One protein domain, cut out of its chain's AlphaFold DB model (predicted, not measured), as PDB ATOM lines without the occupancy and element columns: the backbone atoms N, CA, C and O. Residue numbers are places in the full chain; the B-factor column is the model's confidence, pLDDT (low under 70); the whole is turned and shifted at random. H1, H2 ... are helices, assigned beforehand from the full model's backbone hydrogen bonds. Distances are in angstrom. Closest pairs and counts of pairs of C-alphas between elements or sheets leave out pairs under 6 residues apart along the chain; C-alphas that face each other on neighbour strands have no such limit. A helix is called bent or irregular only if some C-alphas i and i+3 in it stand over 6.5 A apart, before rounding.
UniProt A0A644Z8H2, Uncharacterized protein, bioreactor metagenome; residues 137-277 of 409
ATOM      1  N   TYR A 137     236.863 371.995 139.312       89.00
ATOM      2  CA  TYR A 137     238.092 372.572 139.874       89.00
ATOM      3  C   TYR A 137     239.296 371.653 139.699       89.00
ATOM      4  O   TYR A 137     240.410 372.139 139.501       89.00
ATOM      5  N   TRP A 138     239.079 370.335 139.704       89.62
ATOM      6  CA  TRP A 138     240.138 369.361 139.457       89.62
ATOM      7  C   TRP A 138     240.817 369.567 138.094       89.62
ATOM      8  O   TRP A 138     242.019 369.339 137.956       89.62
ATOM      9  N   PHE A 139     240.059 370.030 137.095       91.75
ATOM     10  CA  PHE A 139     240.537 370.232 135.728       91.75
ATOM     11  C   PHE A 139     241.203 371.598 135.501       91.75
ATOM     12  O   PHE A 139     241.891 371.778 134.494       91.75
ATOM     13  N   LYS A 140     241.040 372.541 136.440       93.56
ATOM     14  CA  LYS A 140     241.532 373.920 136.335       93.56
ATOM     15  C   LYS A 140     243.032 374.018 136.005       93.56
ATOM     16  O   LYS A 140     243.348 374.706 135.034       93.56
ATOM     17  N   PRO A 141     243.948 373.287 136.681       94.19
ATOM     18  CA  PRO A 141     245.381 373.391 136.390       94.19
ATOM     19  C   PRO A 141     245.731 372.997 134.951       94.19
ATOM     20  O   PRO A 141     246.626 373.572 134.337       94.19
ATOM     21  N   TYR A 142     245.004 372.029 134.388       95.00
ATOM     22  CA  TYR A 142     245.229 371.539 133.028       95.00
ATOM     23  C   TYR A 142     244.659 372.493 131.977       95.00
ATOM     24  O   TYR A 142     245.274 372.707 130.932       95.00
ATOM     25  N   TRP A 143     243.507 373.110 132.260       96.81
ATOM     26  CA  TRP A 143     242.965 374.167 131.409       96.81
ATOM     27  C   TRP A 143     243.911 375.368 131.334       96.81
ATOM     28  O   TRP A 143     244.222 375.840 130.241       96.81
ATOM     29  N   GLU A 144     244.401 375.820 132.492       96.81
ATOM     30  CA  GLU A 144     245.342 376.939 132.605       96.81
ATOM     31  C   GLU A 144     246.683 376.633 131.923       96.81
ATOM     32  O   GLU A 144     247.257 377.518 131.290       96.81
ATOM     33  N   GLN A 145     247.166 375.386 132.000       96.31
ATOM     34  CA  GLN A 145     248.393 374.978 131.316       96.31
ATOM     35  C   GLN A 145     248.238 375.011 129.788       96.31
ATOM     36  O   GLN A 145     249.072 375.603 129.104       96.31
ATOM     37  N   ASN A 146     247.206 374.359 129.236       97.62
ATOM     38  CA  ASN A 146     246.991 374.312 127.788       97.62
ATOM     39  C   ASN A 146     245.530 373.983 127.422       97.62
ATOM     40  O   ASN A 146     245.167 372.826 127.180       97.62
ATOM     41  N   SER A 147     244.695 375.017 127.295       97.44
ATOM     42  CA  SER A 147     243.274 374.882 126.937       97.44
ATOM     43  C   SER A 147     243.042 374.237 125.564       97.44
ATOM     44  O   SER A 147     242.077 373.496 125.380       97.44
ATOM     45  N   LYS A 148     243.942 374.440 124.589       97.44
ATOM     46  CA  LYS A 148     243.841 373.813 123.256       97.44
ATOM     47  C   LYS A 148     244.025 372.301 123.324       97.44
ATOM     48  O   LYS A 148     243.261 371.569 122.694       97.44
ATOM     49  N   LEU A 149     245.019 371.840 124.083       97.75
ATOM     50  CA  LEU A 149     245.211 370.417 124.344       97.75
ATOM     51  C   LEU A 149     244.012 369.856 125.107       97.75
ATOM     52  O   LEU A 149     243.463 368.842 124.689       97.75
ATOM     53  N   PHE A 150     243.552 370.549 126.152       97.31
ATOM     54  CA  PHE A 150     242.386 370.134 126.931       97.31
ATOM     55  C   PHE A 150     241.142 369.930 126.056       97.31
ATOM     56  O   PHE A 150     240.537 368.860 126.079       97.31
ATOM     57  N   MET A 151     240.800 370.916 125.219       96.19
ATOM     58  CA  MET A 151     239.685 370.819 124.270       96.19
ATOM     59  C   MET A 151     239.852 369.653 123.292       96.19
ATOM     60  O   MET A 151     238.869 369.033 122.887       96.19
ATOM     61  N   ARG A 152     241.087 369.339 122.887       96.69
ATOM     62  CA  ARG A 152     241.354 368.182 122.028       96.69
ATOM     63  C   ARG A 152     241.144 366.865 122.773       96.69
ATOM     64  O   ARG A 152     240.554 365.965 122.190       96.69
ATOM     65  N   LEU A 153     241.572 366.758 124.032       96.25
ATOM     66  CA  LEU A 153     241.333 365.574 124.866       96.25
ATOM     67  C   LEU A 153     239.843 365.358 125.129       96.25
ATOM     68  O   LEU A 153     239.369 364.236 124.995       96.25
ATOM     69  N   HIS A 154     239.107 366.430 125.429       94.44
ATOM     70  CA  HIS A 154     237.656 366.392 125.626       94.44
ATOM     71  C   HIS A 154     236.920 365.817 124.406       94.44
ATOM     72  O   HIS A 154     236.041 364.980 124.562       94.44
ATOM     73  N   LYS A 155     237.355 366.170 123.187       94.25
ATOM     74  CA  LYS A 155     236.818 365.603 121.934       94.25
ATOM     75  C   LYS A 155     237.311 364.189 121.625       94.25
ATOM     76  O   LYS A 155     236.621 363.441 120.940       94.25
ATOM     77  N   LEU A 156     238.537 363.863 122.027       95.75
ATOM     78  CA  LEU A 156     239.191 362.595 121.704       95.75
ATOM     79  C   LEU A 156     238.706 361.455 122.608       95.75
ATOM     80  O   LEU A 156     238.578 360.320 122.151       95.75
ATOM     81  N   PHE A 157     238.478 361.735 123.890       94.75
ATOM     82  CA  PHE A 157     238.079 360.734 124.868       94.75
ATOM     83  C   PHE A 157     236.568 360.487 124.824       94.75
ATOM     84  O   PHE A 157     235.804 361.446 124.860       94.75
ATOM     85  N   PRO A 158     236.109 359.218 124.831       90.75
ATOM     86  CA  PRO A 158     234.683 358.900 124.903       90.75
ATOM     87  C   PRO A 158     233.981 359.538 126.107       90.75
ATOM     88  O   PRO A 158     232.848 359.998 125.989       90.75
ATOM     89  N   ARG A 159     234.653 359.541 127.268       89.06
ATOM     90  CA  ARG A 159     234.226 360.212 128.502       89.06
ATOM     91  C   ARG A 159     235.451 360.706 129.265       89.06
ATOM     92  O   ARG A 159     236.121 359.925 129.932       89.06
ATOM     93  N   LEU A 160     235.736 362.007 129.190       87.31
ATOM     94  CA  LEU A 160     236.894 362.621 129.860       87.31
ATOM     95  C   LEU A 160     236.908 362.360 131.377       87.31
ATOM     96  O   LEU A 160     237.975 362.200 131.962       87.31
ATOM     97  N   THR A 161     235.726 362.295 131.992       85.00
ATOM     98  CA  THR A 161     235.518 362.125 133.437       85.00
ATOM     99  C   THR A 161     235.453 360.663 133.877       85.00
ATOM    100  O   THR A 161     235.134 360.396 135.030       85.00
ATOM    101  N   GLU A 162     235.752 359.700 132.992       87.50
ATOM    102  CA  GLU A 162     235.882 358.288 133.366       87.50
ATOM    103  C   GLU A 162     237.132 358.093 134.247       87.50
ATOM    104  O   GLU A 162     238.258 358.170 133.729       87.50
ATOM    105  N   PRO A 163     236.974 357.836 135.563       81.88
ATOM    106  CA  PRO A 163     238.085 357.927 136.509       81.88
ATOM    107  C   PRO A 163     239.156 356.863 136.303       81.88
ATOM    108  O   PRO A 163     240.322 357.102 136.595       81.88
ATOM    109  N   GLN A 164     238.767 355.681 135.815       83.50
ATOM    110  CA  GLN A 164     239.658 354.527 135.743       83.50
ATOM    111  C   GLN A 164     240.639 354.596 134.574       83.50
ATOM    112  O   GLN A 164     241.659 353.922 134.627       83.50
ATOM    113  N   LYS A 165     240.353 355.348 133.506       88.81
ATOM    114  CA  LYS A 165     241.170 355.311 132.280       88.81
ATOM    115  C   LYS A 165     241.538 356.694 131.770       88.81
ATOM    116  O   LYS A 165     242.713 356.964 131.540       88.81
ATOM    117  N   TYR A 166     240.546 357.554 131.563       92.44
ATOM    118  CA  TYR A 166     240.754 358.823 130.874       92.44
ATOM    119  C   TYR A 166     241.137 359.935 131.844       92.44
ATOM    120  O   TYR A 166     242.202 360.528 131.673       92.44
ATOM    121  N   GLN A 167     240.353 360.166 132.901       90.94
ATOM    122  CA  GLN A 167     240.634 361.246 133.852       90.94
ATOM    123  C   GLN A 167     241.982 361.042 134.557       90.94
ATOM    124  O   GLN A 167     242.790 361.965 134.630       90.94
ATOM    125  N   SER A 168     242.271 359.817 135.000       89.19
ATOM    126  CA  SER A 168     243.541 359.418 135.625       89.19
ATOM    127  C   SER A 168     244.768 359.579 134.720       89.19
ATOM    128  O   SER A 168     245.887 359.679 135.218       89.19
ATOM    129  N   SER A 169     244.582 359.615 133.396       93.25
ATOM    130  CA  SER A 169     245.673 359.789 132.429       93.25
ATOM    131  C   SER A 169     246.008 361.254 132.130       93.25
ATOM    132  O   SER A 169     247.118 361.546 131.685       93.25
ATOM    133  N   ILE A 170     245.089 362.189 132.405       94.50
ATOM    134  CA  ILE A 170     245.265 363.627 132.138       94.50
ATOM    135  C   ILE A 170     246.549 364.186 132.769       94.50
ATOM    136  O   ILE A 170     247.300 364.845 132.048       94.50
ATOM    137  N   PRO A 171     246.878 363.905 134.047       94.50
ATOM    138  CA  PRO A 171     248.101 364.431 134.646       94.50
ATOM    139  C   PRO A 171     249.364 363.981 133.887       94.50
ATOM    140  O   PRO A 171     250.286 364.771 133.689       94.50
ATOM    141  N   ILE A 172     249.385 362.738 133.387       94.88
ATOM    142  CA  ILE A 172     250.491 362.199 132.576       94.88
ATOM    143  C   ILE A 172     250.555 362.899 131.220       94.88
ATOM    144  O   ILE A 172     251.635 363.283 130.784       94.88
ATOM    145  N   ILE A 173     249.415 363.114 130.565       97.25
ATOM    146  CA  ILE A 173     249.348 363.786 129.260       97.25
ATOM    147  C   ILE A 173     249.884 365.218 129.347       97.25
ATOM    148  O   ILE A 173     250.674 365.632 128.501       97.25
ATOM    149  N   PHE A 174     249.507 365.966 130.383       97.25
ATOM    150  CA  PHE A 174     249.998 367.331 130.581       97.25
ATOM    151  C   PHE A 174     251.458 367.374 131.042       97.25
ATOM    152  O   PHE A 174     252.187 368.302 130.689       97.25
ATOM    153  N   TRP A 175     251.938 366.352 131.754       96.25
ATOM    154  CA  TRP A 175     253.370 366.197 131.997       96.25
ATOM    155  C   TRP A 175     254.153 365.906 130.708       96.25
ATOM    156  O   TRP A 175     255.212 366.497 130.491       96.25
ATOM    157  N   LEU A 176     253.626 365.045 129.830       97.38
ATOM    158  CA  LEU A 176     254.215 364.761 128.520       97.38
ATOM    159  C   LEU A 176     254.256 366.014 127.651       97.38
ATOM    160  O   LEU A 176     255.266 366.261 127.002       97.38
ATOM    161  N   GLU A 177     253.202 366.831 127.672       97.88
ATOM    162  CA  GLU A 177     253.175 368.092 126.932       97.88
ATOM    163  C   GLU A 177     254.262 369.047 127.419       97.88
ATOM    164  O   GLU A 177     255.037 369.553 126.607       97.88
ATOM    165  N   LYS A 178     254.386 369.211 128.737       96.94
ATOM    166  CA  LYS A 178     255.408 370.063 129.344       96.94
ATOM    167  C   LYS A 178     256.833 369.583 129.055       96.94
ATOM    168  O   LYS A 178     257.739 370.402 128.937       96.94
ATOM    169  N   THR A 179     257.039 368.268 128.978       95.38
ATOM    170  CA  THR A 179     258.380 367.659 128.919       95.38
ATOM    171  C   THR A 179     258.846 367.374 127.489       95.38
ATOM    172  O   THR A 179     260.013 367.577 127.171       95.38
ATOM    173  N   TYR A 180     257.941 366.924 126.618       95.69
ATOM    174  CA  TYR A 180     258.235 366.455 125.257       95.69
ATOM    175  C   TYR A 180     257.450 367.202 124.168       95.69
ATOM    176  O   TYR A 180     257.690 366.996 122.978       95.69
ATOM    177  N   GLY A 181     256.525 368.083 124.553       96.94
ATOM    178  CA  GLY A 181     255.700 368.864 123.640       96.94
ATOM    179  C   GLY A 181     254.336 368.238 123.344       96.94
ATOM    180  O   GLY A 181     254.084 367.046 123.539       96.94
ATOM    181  N   ALA A 182     253.430 369.068 122.823       96.38
ATOM    182  CA  ALA A 182     252.029 368.708 122.602       96.38
ATOM    183  C   ALA A 182     251.824 367.512 121.653       96.38
ATOM    184  O   ALA A 182     250.860 366.768 121.812       96.38
ATOM    185  N   ASN A 183     252.725 367.295 120.688       96.75
ATOM    186  CA  ASN A 183     252.610 366.177 119.749       96.75
ATOM    187  C   ASN A 183     252.726 364.817 120.452       96.75
ATOM    188  O   ASN A 183     251.952 363.914 120.148       96.75
ATOM    189  N   GLU A 184     253.646 364.675 121.410       97.44
ATOM    190  CA  GLU A 184     253.824 363.417 122.146       97.44
ATOM    191  C   GLU A 184     252.696 363.188 123.162       97.44
ATOM    192  O   GLU A 184     252.237 362.061 123.345       97.44
ATOM    193  N   ALA A 185     252.178 364.264 123.762       98.06
ATOM    194  CA  ALA A 185     250.996 364.213 124.617       98.06
ATOM    195  C   ALA A 185     249.748 363.733 123.853       98.06
ATOM    196  O   ALA A 185     249.029 362.845 124.314       98.06
ATOM    197  N   ILE A 186     249.517 364.283 122.656       97.75
ATOM    198  CA  ILE A 186     248.419 363.867 121.773       97.75
ATOM    199  C   ILE A 186     248.629 362.427 121.300       97.75
ATOM    200  O   ILE A 186     247.678 361.650 121.334       97.75
ATOM    201  N   TYR A 187     249.853 362.052 120.910       97.81
ATOM    202  CA  TYR A 187     250.173 360.676 120.528       97.81
ATOM    203  C   TYR A 187     249.776 359.695 121.633       97.81
ATOM    204  O   TYR A 187     249.040 358.745 121.373       97.81
ATOM    205  N   PHE A 188     250.202 359.953 122.873       98.06
ATOM    206  CA  PHE A 188     249.846 359.118 124.016       98.06
ATOM    207  C   PHE A 188     248.328 359.003 124.191       98.06
ATOM    208  O   PHE A 188     247.806 357.895 124.316       98.06
ATOM    209  N   ALA A 189     247.611 360.129 124.156       97.81
ATOM    210  CA  ALA A 189     246.161 360.148 124.309       97.81
ATOM    211  C   ALA A 189     245.448 359.349 123.199       97.81
ATOM    212  O   ALA A 189     244.528 358.579 123.478       97.81
ATOM    213  N   GLU A 190     245.898 359.474 121.947       97.75
ATOM    214  CA  GLU A 190     245.352 358.729 120.807       97.75
ATOM    215  C   GLU A 190     245.615 357.222 120.933       97.75
ATOM    216  O   GLU A 190     244.725 356.417 120.645       97.75
ATOM    217  N   GLN A 191     246.805 356.820 121.395       97.62
ATOM    218  CA  GLN A 191     247.098 355.410 121.658       97.62
ATOM    219  C   GLN A 191     246.284 354.868 122.835       97.62
ATOM    220  O   GLN A 191     245.802 353.738 122.770       97.62
ATOM    221  N   LEU A 192     246.058 355.666 123.881       96.69
ATOM    222  CA  LEU A 192     245.264 355.251 125.035       96.69
ATOM    223  C   LEU A 192     243.813 354.947 124.640       96.69
ATOM    224  O   LEU A 192     243.263 353.940 125.090       96.69
ATOM    225  N   VAL A 193     243.214 355.756 123.760       96.38
ATOM    226  CA  VAL A 193     241.865 355.507 123.216       96.38
ATOM    227  C   VAL A 193     241.826 354.238 122.368       96.38
ATOM    228  O   VAL A 193     240.880 353.463 122.473       96.38
ATOM    229  N   LYS A 194     242.866 353.989 121.562       96.31
ATOM    230  CA  LYS A 194     242.986 352.761 120.754       96.31
ATOM    231  C   LYS A 194     243.272 351.515 121.599       96.31
ATOM    232  O   LYS A 194     243.025 350.403 121.139       96.31
ATOM    233  N   SER A 195     243.816 351.682 122.803       95.69
ATOM    234  CA  SER A 195     244.187 350.567 123.672       95.69
ATOM    235  C   SER A 195     242.970 349.809 124.214       95.69
ATOM    236  O   SER A 195     241.958 350.400 124.605       95.69
ATOM    237  N   GLY A 196     243.120 348.489 124.339       93.38
ATOM    238  CA  GLY A 196     242.137 347.598 124.965       93.38
ATOM    239  C   GLY A 196     242.127 347.640 126.498       93.38
ATOM    240  O   GLY A 196     241.403 346.865 127.124       93.38
ATOM    241  N   LEU A 197     242.928 348.516 127.117       93.00
ATOM    242  CA  LEU A 197     243.020 348.636 128.571       93.00
ATOM    243  C   LEU A 197     241.677 349.050 129.182       93.00
ATOM    244  O   LEU A 197     240.985 349.922 128.653       93.00
ATOM    245  N   ARG A 198     241.335 348.451 130.325       90.31
ATOM    246  CA  ARG A 198     240.162 348.813 131.137       90.31
ATOM    247  C   ARG A 198     240.477 349.901 132.158       90.31
ATOM    248  O   ARG A 198     239.595 350.667 132.514       90.31
ATOM    249  N   ASN A 199     241.714 349.940 132.647       89.31
ATOM    250  CA  ASN A 199     242.160 350.891 133.660       89.31
ATOM    251  C   ASN A 199     243.605 351.324 133.373       89.31
ATOM    252  O   ASN A 199     244.440 350.509 132.968       89.31
ATOM    253  N   PHE A 200     243.875 352.606 133.575       91.12
ATOM    254  CA  PHE A 200     245.182 353.228 133.498       91.12
ATOM    255  C   PHE A 200     245.304 354.274 134.614       91.12
ATOM    256  O   PHE A 200     244.733 355.355 134.504       91.12
ATOM    257  N   SER A 201     246.029 353.981 135.695       85.62
ATOM    258  CA  SER A 201     246.135 354.890 136.845       85.62
ATOM    259  C   SER A 201     247.454 354.746 137.600       85.62
ATOM    260  O   SER A 201     247.943 353.647 137.837       85.62
ATOM    261  N   THR A 202     248.036 355.857 138.044       81.31
ATOM    262  CA  THR A 202     249.235 355.864 138.905       81.31
ATOM    263  C   THR A 202     248.932 356.208 140.364       81.31
ATOM    264  O   THR A 202     249.838 356.205 141.207       81.31
ATOM    265  N   ALA A 203     247.660 356.465 140.678       73.69
ATOM    266  CA  ALA A 203     247.198 356.786 142.021       73.69
ATOM    267  C   ALA A 203     247.411 355.610 142.993       73.69
ATOM    268  O   ALA A 203     247.476 354.445 142.592       73.69
ATOM    269  N   ARG A 204     247.548 355.910 144.293       66.12
ATOM    270  CA  ARG A 204     247.747 354.880 145.330       66.12
ATOM    271  C   ARG A 204     246.489 354.067 145.623       66.12
ATOM    272  O   ARG A 204     246.606 352.933 146.076       66.12
ATOM    273  N   SER A 205     245.308 354.640 145.416       60.69
ATOM    274  CA  SER A 205     244.026 354.006 145.711       60.69
ATOM    275  C   SER A 205     242.916 354.645 144.884       60.69
ATOM    276  O   SER A 205     242.992 355.830 144.572       60.69
ATOM    277  N   ASP A 206     241.853 353.884 144.624       52.84
ATOM    278  CA  ASP A 206     240.599 354.391 144.052       52.84
ATOM    279  C   ASP A 206     239.913 355.437 144.961       52.84
ATOM    280  O   ASP A 206     239.064 356.197 144.500       52.84
ATOM    281  N   TYR A 207     240.296 355.502 146.245       49.84
ATOM    282  CA  TYR A 207     239.819 356.482 147.232       49.84
ATOM    283  C   TYR A 207     240.781 357.662 147.445       49.84
ATOM    284  O   TYR A 207     240.514 358.534 148.278       49.84
ATOM    285  N   ASP A 208     241.920 357.683 146.748       53.06
ATOM    286  CA  ASP A 208     242.908 358.745 146.899       53.06
ATOM    287  C   ASP A 208     242.392 360.027 146.237       53.06
ATOM    288  O   ASP A 208     242.197 360.089 145.026       53.06
ATOM    289  N   LYS A 209     242.187 361.083 147.028       51.28
ATOM    290  CA  LYS A 209     241.792 362.398 146.500       51.28
ATOM    291  C   LYS A 209     242.889 363.021 145.620       51.28
ATOM    292  O   LYS A 209     242.596 363.944 144.866       51.28
ATOM    293  N   ASN A 210     244.120 362.492 145.657       57.41
ATOM    294  CA  ASN A 210     245.241 362.891 144.806       57.41
ATOM    295  C   ASN A 210     245.412 361.976 143.575       57.41
ATOM    296  O   ASN A 210     246.468 361.383 143.359       57.41
ATOM    297  N   PHE A 211     244.419 361.958 142.677       63.88
ATOM    298  CA  PHE A 211     244.515 361.344 141.334       63.88
ATOM    299  C   PHE A 211     245.628 361.929 140.433       63.88
ATOM    300  O   PHE A 211     245.790 361.506 139.293       63.88
ATOM    301  N   GLN A 212     246.381 362.916 140.921       73.06
ATOM    302  CA  GLN A 212     247.414 363.645 140.187       73.06
ATOM    303  C   GLN A 212     248.837 363.117 140.448       73.06
ATOM    304  O   GLN A 212     249.778 363.604 139.823       73.06
ATOM    305  N   ASP A 213     249.031 362.141 141.351       83.62
ATOM    306  CA  ASP A 213     250.367 361.582 141.595       83.62
ATOM    307  C   ASP A 213     250.840 360.722 140.413       83.62
ATOM    308  O   ASP A 213     250.475 359.552 140.262       83.62
ATOM    309  N   ILE A 214     251.706 361.317 139.599       89.69
ATOM    310  CA  ILE A 214     252.370 360.692 138.452       89.69
ATOM    311  C   ILE A 214     253.825 360.325 138.736       89.69
ATOM    312  O   ILE A 214     254.544 359.914 137.825       89.69
ATOM    313  N   THR A 215     254.282 360.442 139.986       88.94
ATOM    314  CA  THR A 215     255.667 360.136 140.375       88.94
ATOM    315  C   THR A 215     256.115 358.751 139.889       88.94
ATOM    316  O   THR A 215     257.179 358.673 139.283       88.94
ATOM    317  N   PRO A 216     255.312 357.669 140.021       88.81
ATOM    318  CA  PRO A 216     255.708 356.351 139.520       88.81
ATOM    319  C   PRO A 216     255.957 356.305 138.009       88.81
ATOM    320  O   PRO A 216     256.817 355.561 137.559       88.81
ATOM    321  N   PHE A 217     255.214 357.092 137.223       91.56
ATOM    322  CA  PHE A 217     255.392 357.162 135.772       91.56
ATOM    323  C   PHE A 217     256.609 358.010 135.408       91.56
ATOM    324  O   PHE A 217     257.442 357.597 134.611       91.56
ATOM    325  N   THR A 218     256.732 359.190 136.014       91.44
ATOM    326  CA  THR A 218     257.825 360.127 135.713       91.44
ATOM    327  C   THR A 218     259.192 359.595 136.147       91.44
ATOM    328  O   THR A 218     260.166 359.804 135.429       91.44
ATOM    329  N   ALA A 219     259.257 358.816 137.234       89.62
ATOM    330  CA  ALA A 219     260.476 358.139 137.684       89.62
ATOM    331  C   ALA A 219     261.023 357.119 136.663       89.62
ATOM    332  O   ALA A 219     262.220 356.852 136.627       89.62
ATOM    333  N   LEU A 220     260.186 356.570 135.773       90.69
ATOM    334  CA  LEU A 220     260.658 355.680 134.699       90.69
ATOM    335  C   LEU A 220     261.470 356.422 133.629       90.69
ATOM    336  O   LEU A 220     262.234 355.799 132.893       90.69
ATOM    337  N   PHE A 221     261.321 357.743 133.548       89.44
ATOM    338  CA  PHE A 221     262.067 358.604 132.634       89.44
ATOM    339  C   PHE A 221     263.283 359.259 133.301       89.44
ATOM    340  O   PHE A 221     263.845 360.210 132.757       89.44
ATOM    341  N   GLU A 222     263.722 358.745 134.453       73.06
ATOM    342  CA  GLU A 222     265.037 359.066 135.005       73.06
ATOM    343  C   GLU A 222     266.141 358.801 133.962       73.06
ATOM    344  O   GLU A 222     266.094 357.823 133.204       73.06
ATOM    345  N   ALA A 223     267.144 359.688 133.925       63.19
ATOM    346  CA  ALA A 223     268.168 359.742 132.873       63.19
ATOM    347  C   ALA A 223     268.883 358.399 132.640       63.19
ATOM    348  O   ALA A 223     269.275 358.073 131.519       63.19
ATOM    349  N   ASP A 224     268.991 357.583 133.684       79.31
ATOM    350  CA  ASP A 224     269.778 356.361 133.654       79.31
ATOM    351  C   ASP A 224     269.063 355.158 133.020       79.31
ATOM    352  O   ASP A 224     269.716 354.159 132.707       79.31
ATOM    353  N   TYR A 225     267.739 355.213 132.821       89.12
ATOM    354  CA  TYR A 225     267.003 354.134 132.147       89.12
ATOM    355  C   TYR A 225     266.959 354.305 130.627       89.12
ATOM    356  O   TYR A 225     266.892 353.314 129.887       89.12
ATOM    357  N   ASN A 226     267.073 355.549 130.148       89.31
ATOM    358  CA  ASN A 226     267.129 355.902 128.729       89.31
ATOM    359  C   ASN A 226     266.003 355.229 127.910       89.31
ATOM    360  O   ASN A 226     266.254 354.544 126.912       89.31
ATOM    361  N   LEU A 227     264.761 355.309 128.395       93.06
ATOM    362  CA  LEU A 227     263.598 354.738 127.714       93.06
ATOM    363  C   LEU A 227     263.239 355.580 126.485       93.06
ATOM    364  O   LEU A 227     263.184 356.806 126.550       93.06
ATOM    365  N   ASN A 228     262.931 354.926 125.364       94.19
ATOM    366  CA  ASN A 228     262.323 355.617 124.232       94.19
ATOM    367  C   ASN A 228     260.832 355.821 124.527       94.19
ATOM    368  O   ASN A 228     260.114 354.840 124.728       94.19
ATOM    369  N   LEU A 229     260.376 357.078 124.534       94.81
ATOM    370  CA  LEU A 229     259.006 357.435 124.905       94.81
ATOM    371  C   LEU A 229     257.962 356.663 124.092       94.81
ATOM    372  O   LEU A 229     257.153 355.954 124.677       94.81
ATOM    373  N   ARG A 230     257.996 356.742 122.757       96.12
ATOM    374  CA  ARG A 230     256.968 356.100 121.920       96.12
ATOM    375  C   ARG A 230     256.976 354.586 122.053       96.12
ATOM    376  O   ARG A 230     255.919 353.998 122.248       96.12
ATOM    377  N   ARG A 231     258.157 353.960 122.058       96.81
ATOM    378  CA  ARG A 231     258.259 352.511 122.271       96.81
ATOM    379  C   ARG A 231     257.716 352.098 123.637       96.81
ATOM    380  O   ARG A 231     257.052 351.069 123.724       96.81
ATOM    381  N   PHE A 232     257.981 352.890 124.678       96.19
ATOM    382  CA  PHE A 232     257.435 352.661 126.013       96.19
ATOM    383  C   PHE A 232     255.912 352.802 126.038       96.19
ATOM    384  O   PHE A 232     255.248 351.948 126.614       96.19
ATOM    385  N   VAL A 233     255.350 353.811 125.372       96.75
ATOM    386  CA  VAL A 233     253.894 353.961 125.223       96.75
ATOM    387  C   VAL A 233     253.292 352.747 124.518       96.75
ATOM    388  O   VAL A 233     252.320 352.181 125.010       96.75
ATOM    389  N   ASP A 234     253.899 352.291 123.421       97.12
ATOM    390  CA  ASP A 234     253.404 351.127 122.683       97.12
ATOM    391  C   ASP A 234     253.476 349.847 123.528       97.12
ATOM    392  O   ASP A 234     252.549 349.035 123.543       97.12
ATOM    393  N   TYR A 235     254.566 349.695 124.282       97.38
ATOM    394  CA  TYR A 235     254.743 348.591 125.214       97.38
ATOM    395  C   TYR A 235     253.661 348.599 126.301       97.38
ATOM    396  O   TYR A 235     252.976 347.599 126.514       97.38
ATOM    397  N   LEU A 236     253.470 349.755 126.937       95.81
ATOM    398  CA  LEU A 236     252.557 349.948 128.053       95.81
ATOM    399  C   LEU A 236     251.092 349.720 127.660       95.81
ATOM    400  O   LEU A 236     250.330 349.119 128.414       95.81
ATOM    401  N   LEU A 237     250.700 350.218 126.485       96.31
ATOM    402  CA  LEU A 237     249.304 350.253 126.053       96.31
ATOM    403  C   LEU A 237     248.890 349.046 125.204       96.31
ATOM    404  O   LEU A 237     247.703 348.712 125.180       96.31
ATOM    405  N   PHE A 238     249.830 348.386 124.520       97.06
ATOM    406  CA  PHE A 238     249.517 347.290 123.598       97.06
ATOM    407  C   PHE A 238     250.251 345.994 123.917       97.06
ATOM    408  O   PHE A 238     249.604 344.950 123.980       97.06
ATOM    409  N   ASP A 239     251.568 346.016 124.125       97.00
ATOM    410  CA  ASP A 239     252.309 344.763 124.323       97.00
ATOM    411  C   ASP A 239     251.934 344.096 125.643       97.00
ATOM    412  O   ASP A 239     251.624 342.908 125.661       97.00
ATOM    413  N   LEU A 240     251.861 344.862 126.731       95.88
ATOM    414  CA  LEU A 240     251.393 344.344 128.017       95.88
ATOM    415  C   LEU A 240     249.949 343.848 127.942       95.88
ATOM    416  O   LEU A 240     249.618 342.812 128.516       95.88
ATOM    417  N   TYR A 241     249.091 344.533 127.184       95.81
ATOM    418  CA  TYR A 241     247.726 344.065 126.965       95.81
ATOM    419  C   TYR A 241     247.702 342.693 126.277       95.81
ATOM    420  O   TYR A 241     246.974 341.802 126.713       95.81
ATOM    421  N   ARG A 242     248.560 342.473 125.268       95.19
ATOM    422  CA  ARG A 242     248.734 341.156 124.623       95.19
ATOM    423  C   ARG A 242     249.283 340.095 125.579       95.19
ATOM    424  O   ARG A 242     248.977 338.921 125.406       95.19
ATOM    425  N   GLN A 243     250.037 340.500 126.598       94.69
ATOM    426  CA  GLN A 243     250.513 339.623 127.673       94.69
ATOM    427  C   GLN A 243     249.442 339.327 128.742       94.69
ATOM    428  O   GLN A 243     249.701 338.563 129.668       94.69
ATOM    429  N   GLY A 244     248.242 339.912 128.636       93.12
ATOM    430  CA  GLY A 244     247.126 339.698 129.565       93.12
ATOM    431  C   GLY A 244     246.928 340.802 130.609       93.12
ATOM    432  O   GLY A 244     246.035 340.690 131.451       93.12
ATOM    433  N   TYR A 245     247.699 341.893 130.560       93.12
ATOM    434  CA  TYR A 245     247.503 343.040 131.448       93.12
ATOM    435  C   TYR A 245     246.341 343.909 130.954       93.12
ATOM    436  O   TYR A 245     246.495 344.763 130.085       93.12
ATOM    437  N   ALA A 246     245.157 343.721 131.536       90.94
ATOM    438  CA  ALA A 246     243.986 344.552 131.235       90.94
ATOM    439  C   ALA A 246     243.981 345.903 131.978       90.94
ATOM    440  O   ALA A 246     243.154 346.767 131.676       90.94
ATOM    441  N   ALA A 247     244.865 346.077 132.962       91.62
ATOM    442  CA  ALA A 247     244.966 347.271 133.786       91.62
ATOM    443  C   ALA A 247     246.432 347.624 134.033       91.62
ATOM    444  O   ALA A 247     247.229 346.762 134.399       91.62
ATOM    445  N   ILE A 248     246.751 348.905 133.881       91.69
ATOM    446  CA  ILE A 248     248.053 349.469 134.218       91.69
ATOM    447  C   ILE A 248     247.860 350.338 135.454       91.69
ATOM    448  O   ILE A 248     247.197 351.370 135.394       91.69
ATOM    449  N   ASN A 249     248.409 349.894 136.581       89.12
ATOM    450  CA  ASN A 249     248.249 350.561 137.868       89.12
ATOM    451  C   ASN A 249     249.606 350.950 138.484       89.12
ATOM    452  O   ASN A 249     250.676 350.647 137.948       89.12
ATOM    453  N   ARG A 250     249.576 351.582 139.659       87.06
ATOM    454  CA  ARG A 250     250.789 351.912 140.416       87.06
ATOM    455  C   ARG A 250     251.663 350.696 140.755       87.06
ATOM    456  O   ARG A 250     252.887 350.835 140.748       87.06
ATOM    457  N   SER A 251     251.064 349.537 141.055       87.12
ATOM    458  CA  SER A 251     251.813 348.301 141.346       87.12
ATOM    459  C   SER A 251     252.651 347.910 140.143       87.12
ATOM    460  O   SER A 251     253.861 347.765 140.267       87.12
ATOM    461  N   PHE A 252     252.030 347.890 138.959       90.81
ATOM    462  CA  PHE A 252     252.728 347.615 137.712       90.81
ATOM    463  C   PHE A 252     253.895 348.586 137.482       90.81
ATOM    464  O   PHE A 252     255.006 348.148 137.203       90.81
ATOM    465  N   MET A 253     253.681 349.899 137.648       90.00
ATOM    466  CA  MET A 253     254.763 350.887 137.491       90.00
ATOM    467  C   MET A 253     255.936 350.607 138.435       90.00
ATOM    468  O   MET A 253     257.095 350.728 138.043       90.00
ATOM    469  N   SER A 254     255.633 350.205 139.671       88.69
ATOM    470  CA  SER A 254     256.639 349.891 140.687       88.69
ATOM    471  C   SER A 254     257.393 348.600 140.355       88.69
ATOM    472  O   SER A 254     258.616 348.575 140.457       88.69
ATOM    473  N   GLU A 255     256.690 347.558 139.908       91.62
ATOM    474  CA  GLU A 255     257.280 346.291 139.457       91.62
ATOM    475  C   GLU A 255     258.177 346.495 138.233       91.62
ATOM    476  O   GLU A 255     259.289 345.973 138.173       91.62
ATOM    477  N   TYR A 256     257.733 347.295 137.262       94.75
ATOM    478  CA  TYR A 256     258.513 347.588 136.063       94.75
ATOM    479  C   TYR A 256     259.759 348.425 136.386       94.75
ATOM    480  O   TYR A 256     260.852 348.106 135.916       94.75
ATOM    481  N   ALA A 257     259.638 349.437 137.252       92.75
ATOM    482  CA  ALA A 257     260.789 350.191 137.751       92.75
ATOM    483  C   ALA A 257     261.781 349.290 138.506       92.75
ATOM    484  O   ALA A 257     262.993 349.399 138.313       92.75
ATOM    485  N   ASP A 258     261.277 348.379 139.342       92.75
ATOM    486  CA  ASP A 258     262.094 347.410 140.068       92.75
ATOM    487  C   ASP A 258     262.844 346.470 139.117       92.75
ATOM    488  O   ASP A 258     264.053 346.300 139.257       92.75
ATOM    489  N   TYR A 259     262.178 345.957 138.079       95.19
ATOM    490  CA  TYR A 259     262.810 345.154 137.030       95.19
ATOM    491  C   TYR A 259     263.978 345.882 136.348       95.19
ATOM    492  O   TYR A 259     265.075 345.326 136.222       95.19
ATOM    493  N   LEU A 260     263.773 347.136 135.930       94.88
ATOM    494  CA  LEU A 260     264.820 347.948 135.299       94.88
ATOM    495  C   LEU A 260     265.991 348.202 136.261       94.88
ATOM    496  O   LEU A 260     267.157 348.040 135.887       94.88
ATOM    497  N   ARG A 261     265.688 348.540 137.517       92.81
ATOM    498  CA  ARG A 261     266.681 348.770 138.571       92.81
ATOM    499  C   ARG A 261     267.492 347.514 138.879       92.81
ATOM    500  O   ARG A 261     268.714 347.598 138.979       92.81
ATOM    501  N   MET A 262     266.845 346.354 139.001       92.31
ATOM    502  CA  MET A 262     267.522 345.079 139.243       92.31
ATOM    503  C   MET A 262     268.489 344.743 138.109       92.31
ATOM    504  O   MET A 262     269.643 344.416 138.382       92.31
ATOM    505  N   GLN A 263     268.075 344.899 136.847       92.94
ATOM    506  CA  GLN A 263     268.972 344.698 135.707       92.94
ATOM    507  C   GLN A 263     270.171 345.645 135.744       92.94
ATOM    508  O   GLN A 263     271.308 345.203 135.569       92.94
ATOM    509  N   LYS A 264     269.932 346.937 135.996       90.94
ATOM    510  CA  LYS A 264     270.995 347.942 136.077       90.94
ATOM    511  C   LYS A 264     271.997 347.611 137.182       90.94
ATOM    512  O   LYS A 264     273.194 347.624 136.928       90.94
ATOM    513  N   ASN A 265     271.526 347.264 138.378       88.75
ATOM    514  CA  ASN A 265     272.393 346.932 139.511       88.75
ATOM    515  C   ASN A 265     273.156 345.617 139.291       88.75
ATOM    516  O   ASN A 265     274.309 345.477 139.704       88.75
ATOM    517  N   PHE A 266     272.525 344.647 138.630       86.62
ATOM    518  CA  PHE A 266     273.130 343.346 138.384       86.62
ATOM    519  C   PHE A 266     274.170 343.401 137.257       86.62
ATOM    520  O   PHE A 266     275.317 343.010 137.481       86.62
ATOM    521  N   PHE A 267     273.799 343.931 136.083       85.19
ATOM    522  CA  PHE A 267     274.626 343.950 134.866       85.19
ATOM    523  C   PHE A 267     275.407 345.255 134.632       85.19
ATOM    524  O   PHE A 267     276.147 345.344 133.653       85.19
ATOM    525  N   GLY A 268     275.189 346.301 135.432       87.50
ATOM    526  CA  GLY A 268     275.709 347.656 135.188       87.50
ATOM    527  C   GLY A 268     274.977 348.426 134.077       87.50
ATOM    528  O   GLY A 268     275.230 349.610 133.868       87.50
ATOM    529  N   LYS A 269     274.058 347.772 133.358       90.69
ATOM    530  CA  LYS A 269     273.231 348.347 132.289       90.69
ATOM    531  C   LYS A 269     271.902 347.608 132.179       90.69
ATOM    532  O   LYS A 269     271.803 346.443 132.553       90.69
ATOM    533  N   ILE A 270     270.902 348.251 131.591       92.38
ATOM    534  CA  ILE A 270     269.640 347.585 131.254       92.38
ATOM    535  C   ILE A 270     269.807 346.881 129.909       92.38
ATOM    536  O   ILE A 270     270.094 347.535 128.905       92.38
ATOM    537  N   LYS A 271     269.657 345.552 129.901       91.12
ATOM    538  CA  LYS A 271     269.769 344.732 128.687       91.12
ATOM    539  C   LYS A 271     268.445 344.677 127.930       91.12
ATOM    540  O   LYS A 271     268.443 344.907 126.727       91.12
ATOM    541  N   GLU A 272     267.349 344.420 128.638       94.31
ATOM    542  CA  GLU A 272     266.006 344.327 128.064       94.31
ATOM    543  C   GLU A 272     265.085 345.356 128.725       94.31
ATOM    544  O   GLU A 272     264.923 345.376 129.943       94.31
ATOM    545  N   LYS A 273     264.497 346.243 127.922       95.31
ATOM    546  CA  LYS A 273     263.597 347.304 128.400       95.31
ATOM    547  C   LYS A 273     262.136 346.921 128.207       95.31
ATOM    548  O   LYS A 273     261.301 347.329 129.002       95.31
ATOM    549  N   TYR A 274     261.811 346.150 127.179       96.56
ATOM    550  CA  TYR A 274     260.443 345.876 126.751       96.56
ATOM    551  C   TYR A 274     260.243 344.364 126.567       96.56
ATOM    552  O   TYR A 274     260.024 343.910 125.443       96.56
ATOM    553  N   PRO A 275     260.343 343.566 127.649       96.19
ATOM    554  CA  PRO A 275     260.300 342.112 127.551       96.19
ATOM    555  C   PRO A 275     258.959 341.614 127.003       96.19
ATOM    556  O   PRO A 275     257.890 342.057 127.439       96.19
ATOM    557  N   GLU A 276     259.023 340.634 126.099       94.31
ATOM    558  CA  GLU A 276     257.856 339.976 125.490       94.31
ATOM    559  C   GLU A 276     256.983 339.241 126.523       94.31
ATOM    560  O   GLU A 276     255.771 339.120 126.348       94.31
ATOM    561  N   HIS A 277     257.585 338.812 127.636       95.62
ATOM    562  CA  HIS A 277     256.909 338.203 128.782       95.62
ATOM    563  C   HIS A 277     257.384 338.871 130.079       95.62
ATOM    564  O   HIS A 277     258.320 338.401 130.729       95.62
TER     565      HIS A 277
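AT A GLANCE: This is residues 137 to 277 of the 409 residues of an uncharacterized protein of bioreactor metagenome (UniProt A0A644Z8H2). Helices stand in two rows, H1b, H3 and H5 side by side in one, H1a, H2, then H4 with H6 in a looser second. The 141 printed residues hold six named helices, H1 to H6, all helix. The whole is compact, radius of gyration of the C-alphas 15.0 A, spanning 46 by 28 by 27 A.

HOW THE PARTS SIT: Start at H1, residues 137 to 156, one helix by its hydrogen bonds but bent: C-alphas 145 and 148 are 9.3 A apart, between arms H1a, 137 to 145, and H1b, 148 to 156. H2, 167 to 180, touches H1a with residues 170 to 174 alone, closest C-alphas Tyr 142 and Phe 174, 6.8 A. H2 and H3, 182 to 194, form a hairpin, closest C-alphas Ile 173 and Ala 185, 4.9 A. H3 touches H1b, closest C-alphas Leu 149 and Ala 182, 7.2 A, and H5, 229 to 242, closest Leu 192 and Leu 237, 6.5 A. H4, 215 to 221, touches H6, 250 to 267, closest C-alphas Pro 216 and Met 253, 5.9 A. H4 has 1 of 3 O i to N i+4 pairs within hydrogen-bond range, 3 of 4 for i+3.

IN THESE COORDINATES: Find C-alpha 137 at (238.092, 372.572, 139.874); H6 runs 25.7 A to C-alpha 267 at (274.626, 343.950, 134.866).

THE WHOLE: The printed part has no cut; the H3 to H4 link is long, and residues 204 to 211 and 223 have pLDDT under 70.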